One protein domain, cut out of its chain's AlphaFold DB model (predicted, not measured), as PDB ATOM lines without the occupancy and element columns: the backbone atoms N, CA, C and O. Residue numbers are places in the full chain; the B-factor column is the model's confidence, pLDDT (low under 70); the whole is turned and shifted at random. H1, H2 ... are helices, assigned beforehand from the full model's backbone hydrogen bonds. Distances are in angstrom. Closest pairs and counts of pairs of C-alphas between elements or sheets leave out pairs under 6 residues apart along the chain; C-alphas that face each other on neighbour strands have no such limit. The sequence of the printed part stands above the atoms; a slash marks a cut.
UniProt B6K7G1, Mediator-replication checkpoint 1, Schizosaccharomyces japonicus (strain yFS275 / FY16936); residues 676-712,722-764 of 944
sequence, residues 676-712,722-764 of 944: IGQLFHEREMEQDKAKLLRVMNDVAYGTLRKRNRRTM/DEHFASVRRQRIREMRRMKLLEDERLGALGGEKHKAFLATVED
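What this domain is: This is residues 676 to 712 and 722 to 764 of the 944 residues of the protein "Mediator-replication checkpoint 1" of Schizosaccharomyces japonicus (strain yFS275 / FY16936) (UniProt B6K7G1). A long helix, H1, ends in a corner with the short helix H2, and a second long helix, H3, is followed by a turn holding the four-residue H4 and by H5, which folds back toward H3 so that these three form a hook. The two pieces, H1 with H2 and H3 with H4 and H5, have no contact between them, and the whole is open and flat, with residues 676 to 693 of H1 and residues 722 to 730 of H3 sticking out. The printed part has 80 residues, with five named helices in the order H1, H2, H3, H4, H5 and no named strand, and its class is all helix. It is extended, with a radius of gyration of the C-alphas of 20.1 A, and the C-alphas span 49 by 44 by 17 A along their three main axes.

Where its parts are: The printed part begins with H1, residues 676 to 700, the longest helix by residues. Its first C-alpha, that of Ile 676, is at (-19.707, 11.404, 14.325), and it measures 35.7 A from first to last C-alpha. H2 is residues 703 to 710 and measures 10.5 A. After the cut comes H3, residues 722 to 743, which begins with C-alpha 722 at (-15.852, 5.292, -29.131) and measures 31.6 A. H4 is residues 745 to 748, 5.1 A long. H5 is residues 752 to 763, 15.9 A long, and ends with C-alpha 763 at (-33.568, 15.661, -23.434).

How they stand to each other: H1 and H2 touch only at the corner by their link, and only just, with 3 pairs of C-alphas within 8 A. Their closest C-alphas are those of Asp 698 and Leu 704, 4.8 A apart, and H1 takes part with residues 697 to 698 alone. The two run the same way at a steep tilt of 64 degrees. H2 and H3 are apart, and H1 is apart from H3, H4 and H5. H3 and H4 are close but not clearly touching, with the closest C-alphas, those of Leu 741 and Leu 747, 7.1 A apart. H4 and H5 are also close but not clearly touching, with the C-alphas of Leu 747 and His 755 the closest at 6.5 A. H3 and H5 only just touch, with 3 pairs of C-alphas within 8 A, the closest being those of Arg 734 and Glu 763 at 6.6 A. H3 touches H5 with residues 734 to 741 alone, and H5 touches H3 with residues 759 to 763 alone. They run opposite ways at a steep tilt of 40 degrees. In H1, H2, H3 and H5 every pair of O i and N i+4 is within hydrogen-bond range. H4 is too short for such a pair, and its one pair of O i and N i+3 is within range.

The domain as a whole: The two C-alphas farthest apart are those of Met 712 and Ala 749, at 53.1 A, while the first and last printed C-alphas, of Ile 676 and Asp 764, are 44.3 A apart. Residues 713 to 721 are cut out and not printed, and C-alphas 712 and 722 are 17.2 A apart across that cut. H2 to H3 is the link across the cut. The links H1 to H2, H3 to H4 and H4 to H5 are tight. Without the stretches that stand free, 53 residues remain, spanning 51 by 22 by 15 A. The mean pLDDT of the printed part is 79.1, and 14 residues are under 70: residues 705 to 712, residues 722 to 726 and residue 764. H1 has a mean pLDDT of 91 and H2 one of 65.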
ATOM      1  N   ILE A 676     -20.149  10.745  15.562       81.19
ATOM      2  CA  ILE A 676     -19.707  11.404  14.325       81.19
ATOM      3  C   ILE A 676     -18.354  10.830  13.871       81.19
ATOM      4  O   ILE A 676     -18.202  10.464  12.704       81.19
ATOM      5  N   GLY A 677     -17.392  10.668  14.787       86.94
ATOM      6  CA  GLY A 677     -16.103  10.029  14.500       86.94
ATOM      7  C   GLY A 677     -16.232   8.588  13.986       86.94
ATOM      8  O   GLY A 677     -15.567   8.217  13.017       86.94
ATOM      9  N   GLN A 678     -17.129   7.792  14.575       86.50
ATOM     10  CA  GLN A 678     -17.432   6.430  14.122       86.50
ATOM     11  C   GLN A 678     -18.029   6.423  12.706       86.50
ATOM     12  O   GLN A 678     -17.546   5.677  11.860       86.50
ATOM     13  N   LEU A 679     -18.986   7.306  12.401       89.06
ATOM     14  CA  LEU A 679     -19.588   7.422  11.064       89.06
ATOM     15  C   LEU A 679     -18.564   7.795   9.975       89.06
ATOM     16  O   LEU A 679     -18.638   7.287   8.853       89.06
ATOM     17  N   PHE A 680     -17.584   8.650  10.285       90.69
ATOM     18  CA  PHE A 680     -16.484   8.941   9.359       90.69
ATOM     19  C   PHE A 680     -15.555   7.734   9.161       90.69
ATOM     20  O   PHE A 680     -15.180   7.446   8.023       90.69
ATOM     21  N   HIS A 681     -15.238   6.990  10.225       90.88
ATOM     22  CA  HIS A 681     -14.419   5.780  10.128       90.88
ATOM     23  C   HIS A 681     -15.121   4.651   9.351       90.88
ATOM     24  O   HIS A 681     -14.504   4.006   8.503       90.88
ATOM     25  N   GLU A 682     -16.424   4.438   9.556       90.75
ATOM     26  CA  GLU A 682     -17.205   3.466   8.782       90.75
ATOM     27  C   GLU A 682     -17.244   3.818   7.290       90.75
ATOM     28  O   GLU A 682     -17.061   2.934   6.447       90.75
ATOM     29  N   ARG A 683     -17.389   5.109   6.957       93.94
ATOM     30  CA  ARG A 683     -17.332   5.619   5.578       93.94
ATOM     31  C   ARG A 683     -15.960   5.401   4.935       93.94
ATOM     32  O   ARG A 683     -15.895   4.997   3.775       93.94
ATOM     33  N   GLU A 684     -14.868   5.638   5.658       92.88
ATOM     34  CA  GLU A 684     -13.508   5.347   5.180       92.88
ATOM     35  C   GLU A 684     -13.324   3.841   4.925       92.88
ATOM     36  O   GLU A 684     -12.902   3.433   3.840       92.88
ATOM     37  N   MET A 685     -13.759   3.004   5.871       93.31
ATOM     38  CA  MET A 685     -13.738   1.547   5.746       93.31
ATOM     39  C   MET A 685     -14.614   1.032   4.595       93.31
ATOM     40  O   MET A 685     -14.288   0.006   3.998       93.31
ATOM     41  N   GLU A 686     -15.719   1.697   4.249       95.25
ATOM     42  CA  GLU A 686     -16.518   1.371   3.061       95.25
ATOM     43  C   GLU A 686     -15.817   1.773   1.757       95.25
ATOM     44  O   GLU A 686     -15.750   0.965   0.826       95.25
ATOM     45  N   GLN A 687     -15.204   2.959   1.699       93.25
ATOM     46  CA  GLN A 687     -14.388   3.355   0.549       93.25
ATOM     47  C   GLN A 687     -13.218   2.392   0.318       93.25
ATOM     48  O   GLN A 687     -12.927   2.048  -0.829       93.25
ATOM     49  N   ASP A 688     -12.556   1.922   1.375       93.38
ATOM     50  CA  ASP A 688     -11.450   0.969   1.265       93.38
ATOM     51  C   ASP A 688     -11.921  -0.442   0.891       93.38
ATOM     52  O   ASP A 688     -11.291  -1.082   0.045       93.38
ATOM     53  N   LYS A 689     -13.090  -0.892   1.374       94.56
ATOM     54  CA  LYS A 689     -13.760  -2.097   0.843       94.56
ATOM     55  C   LYS A 689     -14.069  -1.945  -0.651       94.56
ATOM     56  O   LYS A 689     -13.823  -2.881  -1.409       94.56
ATOM     57  N   ALA A 690     -14.537  -0.783  -1.111       94.88
ATOM     58  CA  ALA A 690     -14.812  -0.531  -2.527       94.88
ATOM     59  C   ALA A 690     -13.530  -0.507  -3.387       94.88
ATOM     60  O   ALA A 690     -13.500  -1.103  -4.469       94.88
ATOM     61  N   LYS A 691     -12.441   0.106  -2.899       92.62
ATOM     62  CA  LYS A 691     -11.107   0.065  -3.533       92.62
ATOM     63  C   LYS A 691     -10.583  -1.375  -3.609       92.62
ATOM     64  O   LYS A 691     -10.131  -1.799  -4.673       92.62
ATOM     65  N   LEU A 692     -10.705  -2.147  -2.526       95.38
ATOM     66  CA  LEU A 692     -10.319  -3.558  -2.473       95.38
ATOM     67  C   LEU A 692     -11.139  -4.403  -3.453       95.38
ATOM     68  O   LEU A 692     -10.553  -5.127  -4.252       95.38
ATOM     69  N   LEU A 693     -12.469  -4.268  -3.472       94.75
ATOM     70  CA  LEU A 693     -13.346  -4.963  -4.421       94.75
ATOM     71  C   LEU A 693     -13.014  -4.603  -5.875       94.75
ATOM     72  O   LEU A 693     -12.983  -5.490  -6.726       94.75
ATOM     73  N   ARG A 694     -12.685  -3.339  -6.173       90.81
ATOM     74  CA  ARG A 694     -12.203  -2.919  -7.501       90.81
ATOM     75  C   ARG A 694     -10.904  -3.632  -7.883       90.81
ATOM     76  O   ARG A 694     -10.811  -4.130  -9.001       90.81
ATOM     77  N   VAL A 695      -9.939  -3.746  -6.966       91.69
ATOM     78  CA  VAL A 695      -8.682  -4.485  -7.191       91.69
ATOM     79  C   VAL A 695      -8.927  -5.991  -7.333       91.69
ATOM     80  O   VAL A 695      -8.392  -6.601  -8.256       91.69
ATOM     81  N   MET A 696      -9.762  -6.598  -6.485       94.62
ATOM     82  CA  MET A 696     -10.103  -8.023  -6.573       94.62
ATOM     83  C   MET A 696     -10.824  -8.346  -7.884       94.62
ATOM     84  O   MET A 696     -10.474  -9.330  -8.531       94.62
ATOM     85  N   ASN A 697     -11.738  -7.487  -8.341       92.62
ATOM     86  CA  ASN A 697     -12.381  -7.605  -9.651       92.62
ATOM     87  C   ASN A 697     -11.371  -7.428 -10.799       92.62
ATOM     88  O   ASN A 697     -11.371  -8.222 -11.740       92.62
ATOM     89  N   ASP A 698     -10.471  -6.441 -10.714       87.88
ATOM     90  CA  ASP A 698      -9.431  -6.209 -11.724       87.88
ATOM     91  C   ASP A 698      -8.413  -7.367 -11.821       87.88
ATOM     92  O   ASP A 698      -7.896  -7.636 -12.913       87.88
ATOM     93  N   VAL A 699      -8.175  -8.097 -10.725       88.88
ATOM     94  CA  VAL A 699      -7.385  -9.339 -10.690       88.88
ATOM     95  C   VAL A 699      -8.191 -10.536 -11.213       88.88
ATOM     96  O   VAL A 699      -7.727 -11.212 -12.132       88.88
ATOM     97  N   ALA A 700      -9.391 -10.787 -10.681       90.56
ATOM     98  CA  ALA A 700     -10.193 -11.982 -10.961       90.56
ATOM     99  C   ALA A 700     -10.770 -12.010 -12.386       90.56
ATOM    100  O   ALA A 700     -10.669 -13.022 -13.076       90.56
ATOM    101  N   TYR A 701     -11.317 -10.888 -12.864       86.50
ATOM    102  CA  TYR A 701     -11.829 -10.746 -14.235       86.50
ATOM    103  C   TYR A 701     -10.752 -10.264 -15.223       86.50
ATOM    104  O   TYR A 701     -11.021 -10.055 -16.411       86.50
ATOM    105  N   GLY A 702      -9.515 -10.091 -14.746       80.81
ATOM    106  CA  GLY A 702      -8.354  -9.741 -15.556       80.81
ATOM    107  C   GLY A 702      -8.411  -8.349 -16.191       80.81
ATOM    108  O   GLY A 702      -7.629  -8.076 -17.106       80.81
ATOM    109  N   THR A 703      -9.292  -7.446 -15.745       74.75
ATOM    110  CA  THR A 703      -9.342  -6.073 -16.270       74.75
ATOM    111  C   THR A 703      -8.071  -5.275 -15.980       74.75
ATOM    112  O   THR A 703      -7.747  -4.399 -16.776       74.75
ATOM    113  N   LEU A 704      -7.248  -5.660 -14.993       72.00
ATOM    114  CA  LEU A 704      -5.882  -5.138 -14.834       72.00
ATOM    115  C   LEU A 704      -4.997  -5.456 -16.059       72.00
ATOM    116  O   LEU A 704      -4.249  -4.604 -16.537       72.00
ATOM    117  N   ARG A 705      -5.128  -6.667 -16.624       68.88
ATOM    118  CA  ARG A 705      -4.409  -7.090 -17.841       68.88
ATOM    119  C   ARG A 705      -4.985  -6.442 -19.102       68.88
ATOM    120  O   ARG A 705      -4.218  -6.115 -20.002       68.88
ATOM    121  N   LYS A 706      -6.306  -6.223 -19.166       66.00
ATOM    122  CA  LYS A 706      -6.951  -5.494 -20.278       66.00
ATOM    123  C   LYS A 706      -6.551  -4.014 -20.291       66.00
ATOM    124  O   LYS A 706      -6.183  -3.498 -21.343       66.00
ATOM    125  N   ARG A 707      -6.557  -3.347 -19.129       61.56
ATOM    126  CA  ARG A 707      -6.222  -1.919 -18.998       61.56
ATOM    127  C   ARG A 707      -4.773  -1.635 -19.413       61.56
ATOM    128  O   ARG A 707      -4.558  -0.714 -20.186       61.56
ATOM    129  N   ASN A 708      -3.816  -2.488 -19.027       60.19
ATOM    130  CA  ASN A 708      -2.414  -2.357 -19.456       60.19
ATOM    131  C   ASN A 708      -2.162  -2.611 -20.959       60.19
ATOM    132  O   ASN A 708      -1.117  -2.201 -21.459       60.19
ATOM    133  N   ARG A 709      -3.071  -3.284 -21.687       59.00
ATOM    134  CA  ARG A 709      -2.952  -3.472 -23.150       59.00
ATOM    135  C   ARG A 709      -3.449  -2.243 -23.918       59.00
ATOM    136  O   ARG A 709      -2.700  -1.692 -24.727       59.00
ATOM    137  N   ARG A 710      -4.631  -1.735 -23.541       55.84
ATOM    138  CA  ARG A 710      -5.232  -0.514 -24.111       55.84
ATOM    139  C   ARG A 710      -4.352   0.739 -23.981       55.84
ATOM    140  O   ARG A 710      -4.498   1.663 -24.760       55.84
ATOM    141  N   THR A 711      -3.420   0.786 -23.026       55.62
ATOM    142  CA  THR A 711      -2.525   1.946 -22.825       55.62
ATOM    143  C   THR A 711      -1.239   1.947 -23.660       55.62
ATOM    144  O   THR A 711      -0.445   2.873 -23.502       55.62
ATOM    145  N   MET A 712      -0.969   0.917 -24.474       51.53
ATOM    146  CA  MET A 712       0.303   0.802 -25.215       51.53
ATOM    147  C   MET A 712       0.194   0.285 -26.653       51.53
ATOM    148  O   MET A 712       1.082   0.603 -27.436       51.53
ATOM    149  N   ASP A 722     -15.832   3.924 -29.670       55.75
ATOM    150  CA  ASP A 722     -15.852   5.292 -29.131       55.75
ATOM    151  C   ASP A 722     -17.269   5.891 -29.157       55.75
ATOM    152  O   ASP A 722     -17.687   6.512 -28.172       55.75
ATOM    153  N   GLU A 723     -18.069   5.643 -30.204       59.75
ATOM    154  CA  GLU A 723     -19.488   6.014 -30.212       59.75
ATOM    155  C   GLU A 723     -20.280   5.344 -29.081       59.75
ATOM    156  O   GLU A 723     -21.130   6.004 -28.465       59.75
ATOM    157  N   HIS A 724     -19.992   4.081 -28.749       66.19
ATOM    158  CA  HIS A 724     -20.622   3.390 -27.624       66.19
ATOM    159  C   HIS A 724     -20.241   4.024 -26.275       66.19
ATOM    160  O   HIS A 724     -21.131   4.359 -25.486       66.19
ATOM    161  N   PHE A 725     -18.954   4.278 -26.006       61.53
ATOM    162  CA  PHE A 725     -18.540   4.955 -24.766       61.53
ATOM    163  C   PHE A 725     -19.064   6.395 -24.681       61.53
ATOM    164  O   PHE A 725     -19.514   6.823 -23.612       61.53
ATOM    165  N   ALA A 726     -19.106   7.126 -25.795       69.38
ATOM    166  CA  ALA A 726     -19.757   8.427 -25.872       69.38
ATOM    167  C   ALA A 726     -21.282   8.317 -25.687       69.38
ATOM    168  O   ALA A 726     -21.888   9.199 -25.087       69.38
ATOM    169  N   SER A 727     -21.941   7.256 -26.161       70.38
ATOM    170  CA  SER A 727     -23.378   7.017 -25.952       70.38
ATOM    171  C   SER A 727     -23.690   6.783 -24.473       70.38
ATOM    172  O   SER A 727     -24.577   7.443 -23.935       70.38
ATOM    173  N   VAL A 728     -22.906   5.948 -23.782       73.69
ATOM    174  CA  VAL A 728     -23.022   5.732 -22.329       73.69
ATOM    175  C   VAL A 728     -22.729   7.021 -21.546       73.69
ATOM    176  O   VAL A 728     -23.471   7.348 -20.620       73.69
ATOM    177  N   ARG A 729     -21.722   7.819 -21.942       74.38
ATOM    178  CA  ARG A 729     -21.465   9.132 -21.315       74.38
ATOM    179  C   ARG A 729     -22.638  10.100 -21.521       74.38
ATOM    180  O   ARG A 729     -23.104  10.705 -20.561       74.38
ATOM    181  N   ARG A 730     -23.177  10.186 -22.745       75.69
ATOM    182  CA  ARG A 730     -24.365  10.994 -23.088       75.69
ATOM    183  C   ARG A 730     -25.618  10.532 -22.330       75.69
ATOM    184  O   ARG A 730     -26.415  11.375 -21.933       75.69
ATOM    185  N   GLN A 731     -25.783   9.230 -22.084       77.44
ATOM    186  CA  GLN A 731     -26.848   8.687 -21.231       77.44
ATOM    187  C   GLN A 731     -26.686   9.152 -19.777       77.44
ATOM    188  O   GLN A 731     -27.595   9.804 -19.269       77.44
ATOM    189  N   ARG A 732     -25.512   8.954 -19.158       76.06
ATOM    190  CA  ARG A 732     -25.246   9.397 -17.774       76.06
ATOM    191  C   ARG A 732     -25.412  10.915 -17.599       76.06
ATOM    192  O   ARG A 732     -25.961  11.355 -16.595       76.06
ATOM    193  N   ILE A 733     -25.004  11.728 -18.580       76.94
ATOM    194  CA  ILE A 733     -25.207  13.190 -18.550       76.94
ATOM    195  C   ILE A 733     -26.700  13.554 -18.639       76.94
ATOM    196  O   ILE A 733     -27.146  14.448 -17.919       76.94
ATOM    197  N   ARG A 734     -27.498  12.862 -19.471       76.75
ATOM    198  CA  ARG A 734     -28.962  13.047 -19.499       76.75
ATOM    199  C   ARG A 734     -29.608  12.646 -18.172       76.75
ATOM    200  O   ARG A 734     -30.439  13.395 -17.672       76.75
ATOM    201  N   GLU A 735     -29.190  11.536 -17.569       78.69
ATOM    202  CA  GLU A 735     -29.677  11.090 -16.256       78.69
ATOM    203  C   GLU A 735     -29.359  12.109 -15.149       78.69
ATOM    204  O   GLU A 735     -30.263  12.498 -14.415       78.69
ATOM    205  N   MET A 736     -28.127  12.630 -15.078       77.19
ATOM    206  CA  MET A 736     -27.756  13.670 -14.106       77.19
ATOM    207  C   MET A 736     -28.553  14.970 -14.299       77.19
ATOM    208  O   MET A 736     -29.035  15.547 -13.326       77.19
ATOM    209  N   ARG A 737     -28.753  15.418 -15.549       76.75
ATOM    210  CA  ARG A 737     -29.606  16.582 -15.861       76.75
ATOM    211  C   ARG A 737     -31.050  16.355 -15.423       76.75
ATOM    212  O   ARG A 737     -31.652  17.236 -14.821       76.75
ATOM    213  N   ARG A 738     -31.589  15.169 -15.698       79.62
ATOM    214  CA  ARG A 738     -32.948  14.770 -15.329       79.62
ATOM    215  C   ARG A 738     -33.139  14.710 -13.814       79.62
ATOM    216  O   ARG A 738     -34.180  15.148 -13.347       79.62
ATOM    217  N   MET A 739     -32.154  14.219 -13.058       77.25
ATOM    218  CA  MET A 739     -32.176  14.246 -11.589       77.25
ATOM    219  C   MET A 739     -32.182  15.683 -11.060       77.25
ATOM    220  O   MET A 739     -33.082  16.039 -10.306       77.25
ATOM    221  N   LYS A 740     -31.290  16.553 -11.552       78.38
ATOM    222  CA  LYS A 740     -31.258  17.965 -11.136       78.38
ATOM    223  C   LYS A 740     -32.544  18.736 -11.488       78.38
ATOM    224  O   LYS A 740     -32.965  19.608 -10.741       78.38
ATOM    225  N   LEU A 741     -33.217  18.377 -12.585       79.25
ATOM    226  CA  LEU A 741     -34.540  18.910 -12.956       79.25
ATOM    227  C   LEU A 741     -35.717  18.245 -12.206       79.25
ATOM    228  O   LEU A 741     -36.845  18.724 -12.292       79.25
ATOM    229  N   LEU A 742     -35.488  17.142 -11.490       80.81
ATOM    230  CA  LEU A 742     -36.455  16.535 -10.565       80.81
ATOM    231  C   LEU A 742     -36.324  17.100  -9.141       80.81
ATOM    232  O   LEU A 742     -37.287  17.028  -8.380       80.81
ATOM    233  N   GLU A 743     -35.165  17.668  -8.797       79.44
ATOM    234  CA  GLU A 743     -34.904  18.379  -7.535       79.44
ATOM    235  C   GLU A 743     -35.592  19.762  -7.489       79.44
ATOM    236  O   GLU A 743     -35.989  20.216  -6.417       79.44
ATOM    237  N   ASP A 744     -35.807  20.408  -8.641       77.06
ATOM    238  CA  ASP A 744     -36.556  21.666  -8.748       77.06
ATOM    239  C   ASP A 744     -38.051  21.478  -8.401       77.06
ATOM    240  O   ASP A 744     -38.860  21.059  -9.236       77.06
ATOM    241  N   GLU A 745     -38.471  21.903  -7.202       75.88
ATOM    242  CA  GLU A 745     -39.878  21.860  -6.749       75.88
ATOM    243  C   GLU A 745     -40.861  22.500  -7.752       75.88
ATOM    244  O   GLU A 745     -42.000  22.053  -7.922       75.88
ATOM    245  N   ARG A 746     -40.398  23.525  -8.483       76.12
ATOM    246  CA  ARG A 746     -41.150  24.218  -9.543       76.12
ATOM    247  C   ARG A 746     -41.581  23.280 -10.674       76.12
ATOM    248  O   ARG A 746     -42.635  23.497 -11.271       76.12
ATOM    249  N   LEU A 747     -40.814  22.227 -10.955       71.06
ATOM    250  CA  LEU A 747     -41.157  21.209 -11.950       71.06
ATOM    251  C   LEU A 747     -42.095  20.131 -11.393       71.06
ATOM    252  O   LEU A 747     -42.802  19.505 -12.182       71.06
ATOM    253  N   GLY A 748     -42.210  19.988 -10.068       72.00
ATOM    254  CA  GLY A 748     -43.285  19.229  -9.416       72.00
ATOM    255  C   GLY A 748     -44.671  19.873  -9.572       72.00
ATOM    256  O   GLY A 748     -45.682  19.172  -9.594       72.00
ATOM    257  N   ALA A 749     -44.736  21.198  -9.765       80.50
ATOM    258  CA  ALA A 749     -45.984  21.910 -10.059       80.50
ATOM    259  C   ALA A 749     -46.505  21.679 -11.497       80.50
ATOM    260  O   ALA A 749     -47.679  21.937 -11.786       80.50
ATOM    261  N   LEU A 750     -45.672  21.167 -12.413       73.94
ATOM    262  CA  LEU A 750     -46.132  20.694 -13.718       73.94
ATOM    263  C   LEU A 750     -46.722  19.285 -13.563       73.94
ATOM    264  O   LEU A 750     -46.020  18.330 -13.250       73.94
ATOM    265  N   GLY A 751     -48.017  19.128 -13.849       79.50
ATOM    266  CA  GLY A 751     -48.665  17.810 -13.844       79.50
ATOM    267  C   GLY A 751     -47.956  16.804 -14.765       79.50
ATOM    268  O   GLY A 751     -47.480  17.175 -15.839       79.50
ATOM    269  N   GLY A 752     -47.908  15.530 -14.357       79.44
ATOM    270  CA  GLY A 752     -46.946  14.522 -14.839       79.44
ATOM    271  C   GLY A 752     -46.749  14.386 -16.357       79.44
ATOM    272  O   GLY A 752     -45.624  14.168 -16.799       79.44
ATOM    273  N   GLU A 753     -47.789  14.558 -17.179       82.88
ATOM    274  CA  GLU A 753     -47.645  14.547 -18.645       82.88
ATOM    275  C   GLU A 753     -46.893  15.776 -19.175       82.88
ATOM    276  O   GLU A 753     -46.036  15.640 -20.045       82.88
ATOM    277  N   LYS A 754     -47.151  16.964 -18.613       84.25
ATOM    278  CA  LYS A 754     -46.434  18.207 -18.942       84.25
ATOM    279  C   LYS A 754     -45.008  18.184 -18.407       84.25
ATOM    280  O   LYS A 754     -44.106  18.616 -19.109       84.25
ATOM    281  N   HIS A 755     -44.801  17.641 -17.209       82.69
ATOM    282  CA  HIS A 755     -43.471  17.421 -16.639       82.69
ATOM    283  C   HIS A 755     -42.647  16.456 -17.508       82.69
ATOM    284  O   HIS A 755     -41.523  16.767 -17.895       82.69
ATOM    285  N   LYS A 756     -43.229  15.318 -17.913       81.44
ATOM    286  CA  LYS A 756     -42.578  14.365 -18.821       81.44
ATOM    287  C   LYS A 756     -42.324  14.962 -20.208       81.44
ATOM    288  O   LYS A 756     -41.274  14.691 -20.779       81.44
ATOM    289  N   ALA A 757     -43.249  15.762 -20.741       82.38
ATOM    290  CA  ALA A 757     -43.053  16.473 -22.002       82.38
ATOM    291  C   ALA A 757     -41.939  17.526 -21.899       82.38
ATOM    292  O   ALA A 757     -41.114  17.599 -22.799       82.38
ATOM    293  N   PHE A 758     -41.867  18.276 -20.794       83.12
ATOM    294  CA  PHE A 758     -40.796  19.238 -20.529       83.12
ATOM    295  C   PHE A 758     -39.428  18.548 -20.463       83.12
ATOM    296  O   PHE A 758     -38.532  18.913 -21.223       83.12
ATOM    297  N   LEU A 759     -39.293  17.500 -19.638       81.69
ATOM    298  CA  LEU A 759     -38.074  16.688 -19.573       81.69
ATOM    299  C   LEU A 759     -37.698  16.141 -20.956       81.69
ATOM    300  O   LEU A 759     -36.553  16.295 -21.362       81.69
ATOM    301  N   ALA A 760     -38.653  15.598 -21.717       80.06
ATOM    302  CA  ALA A 760     -38.405  15.132 -23.081       80.06
ATOM    303  C   ALA A 760     -37.932  16.261 -24.013       80.06
ATOM    304  O   ALA A 760     -36.964  16.070 -24.733       80.06
ATOM    305  N   THR A 761     -38.517  17.464 -23.968       77.62
ATOM    306  CA  THR A 761     -38.048  18.599 -24.791       77.62
ATOM    307  C   THR A 761     -36.671  19.135 -24.390       77.62
ATOM    308  O   THR A 761     -35.992  19.726 -25.227       77.62
ATOM    309  N   VAL A 762     -36.233  18.918 -23.145       73.81
ATOM    310  CA  VAL A 762     -34.872  19.242 -22.682       73.81
ATOM    311  C   VAL A 762     -33.885  18.100 -22.988       73.81
ATOM    312  O   VAL A 762     -32.712  18.360 -23.245       73.81
ATOM    313  N   GLU A 763     -34.345  16.844 -23.023       71.31
ATOM    314  CA  GLU A 763     -33.568  15.661 -23.434       71.31
ATOM    315  C   GLU A 763     -33.361  15.593 -24.966       71.31
ATOM    316  O   GLU A 763     -32.258  15.269 -25.408       71.31
ATOM    317  N   ASP A 764     -34.381  15.949 -25.762       63.91
ATOM    318  CA  ASP A 764     -34.372  16.016 -27.238       63.91
ATOM    319  C   ASP A 764     -33.881  17.377 -27.783       63.91
ATOM    320  O   ASP A 764     -33.733  17.559 -28.996       63.91
TER     321      ASP A 764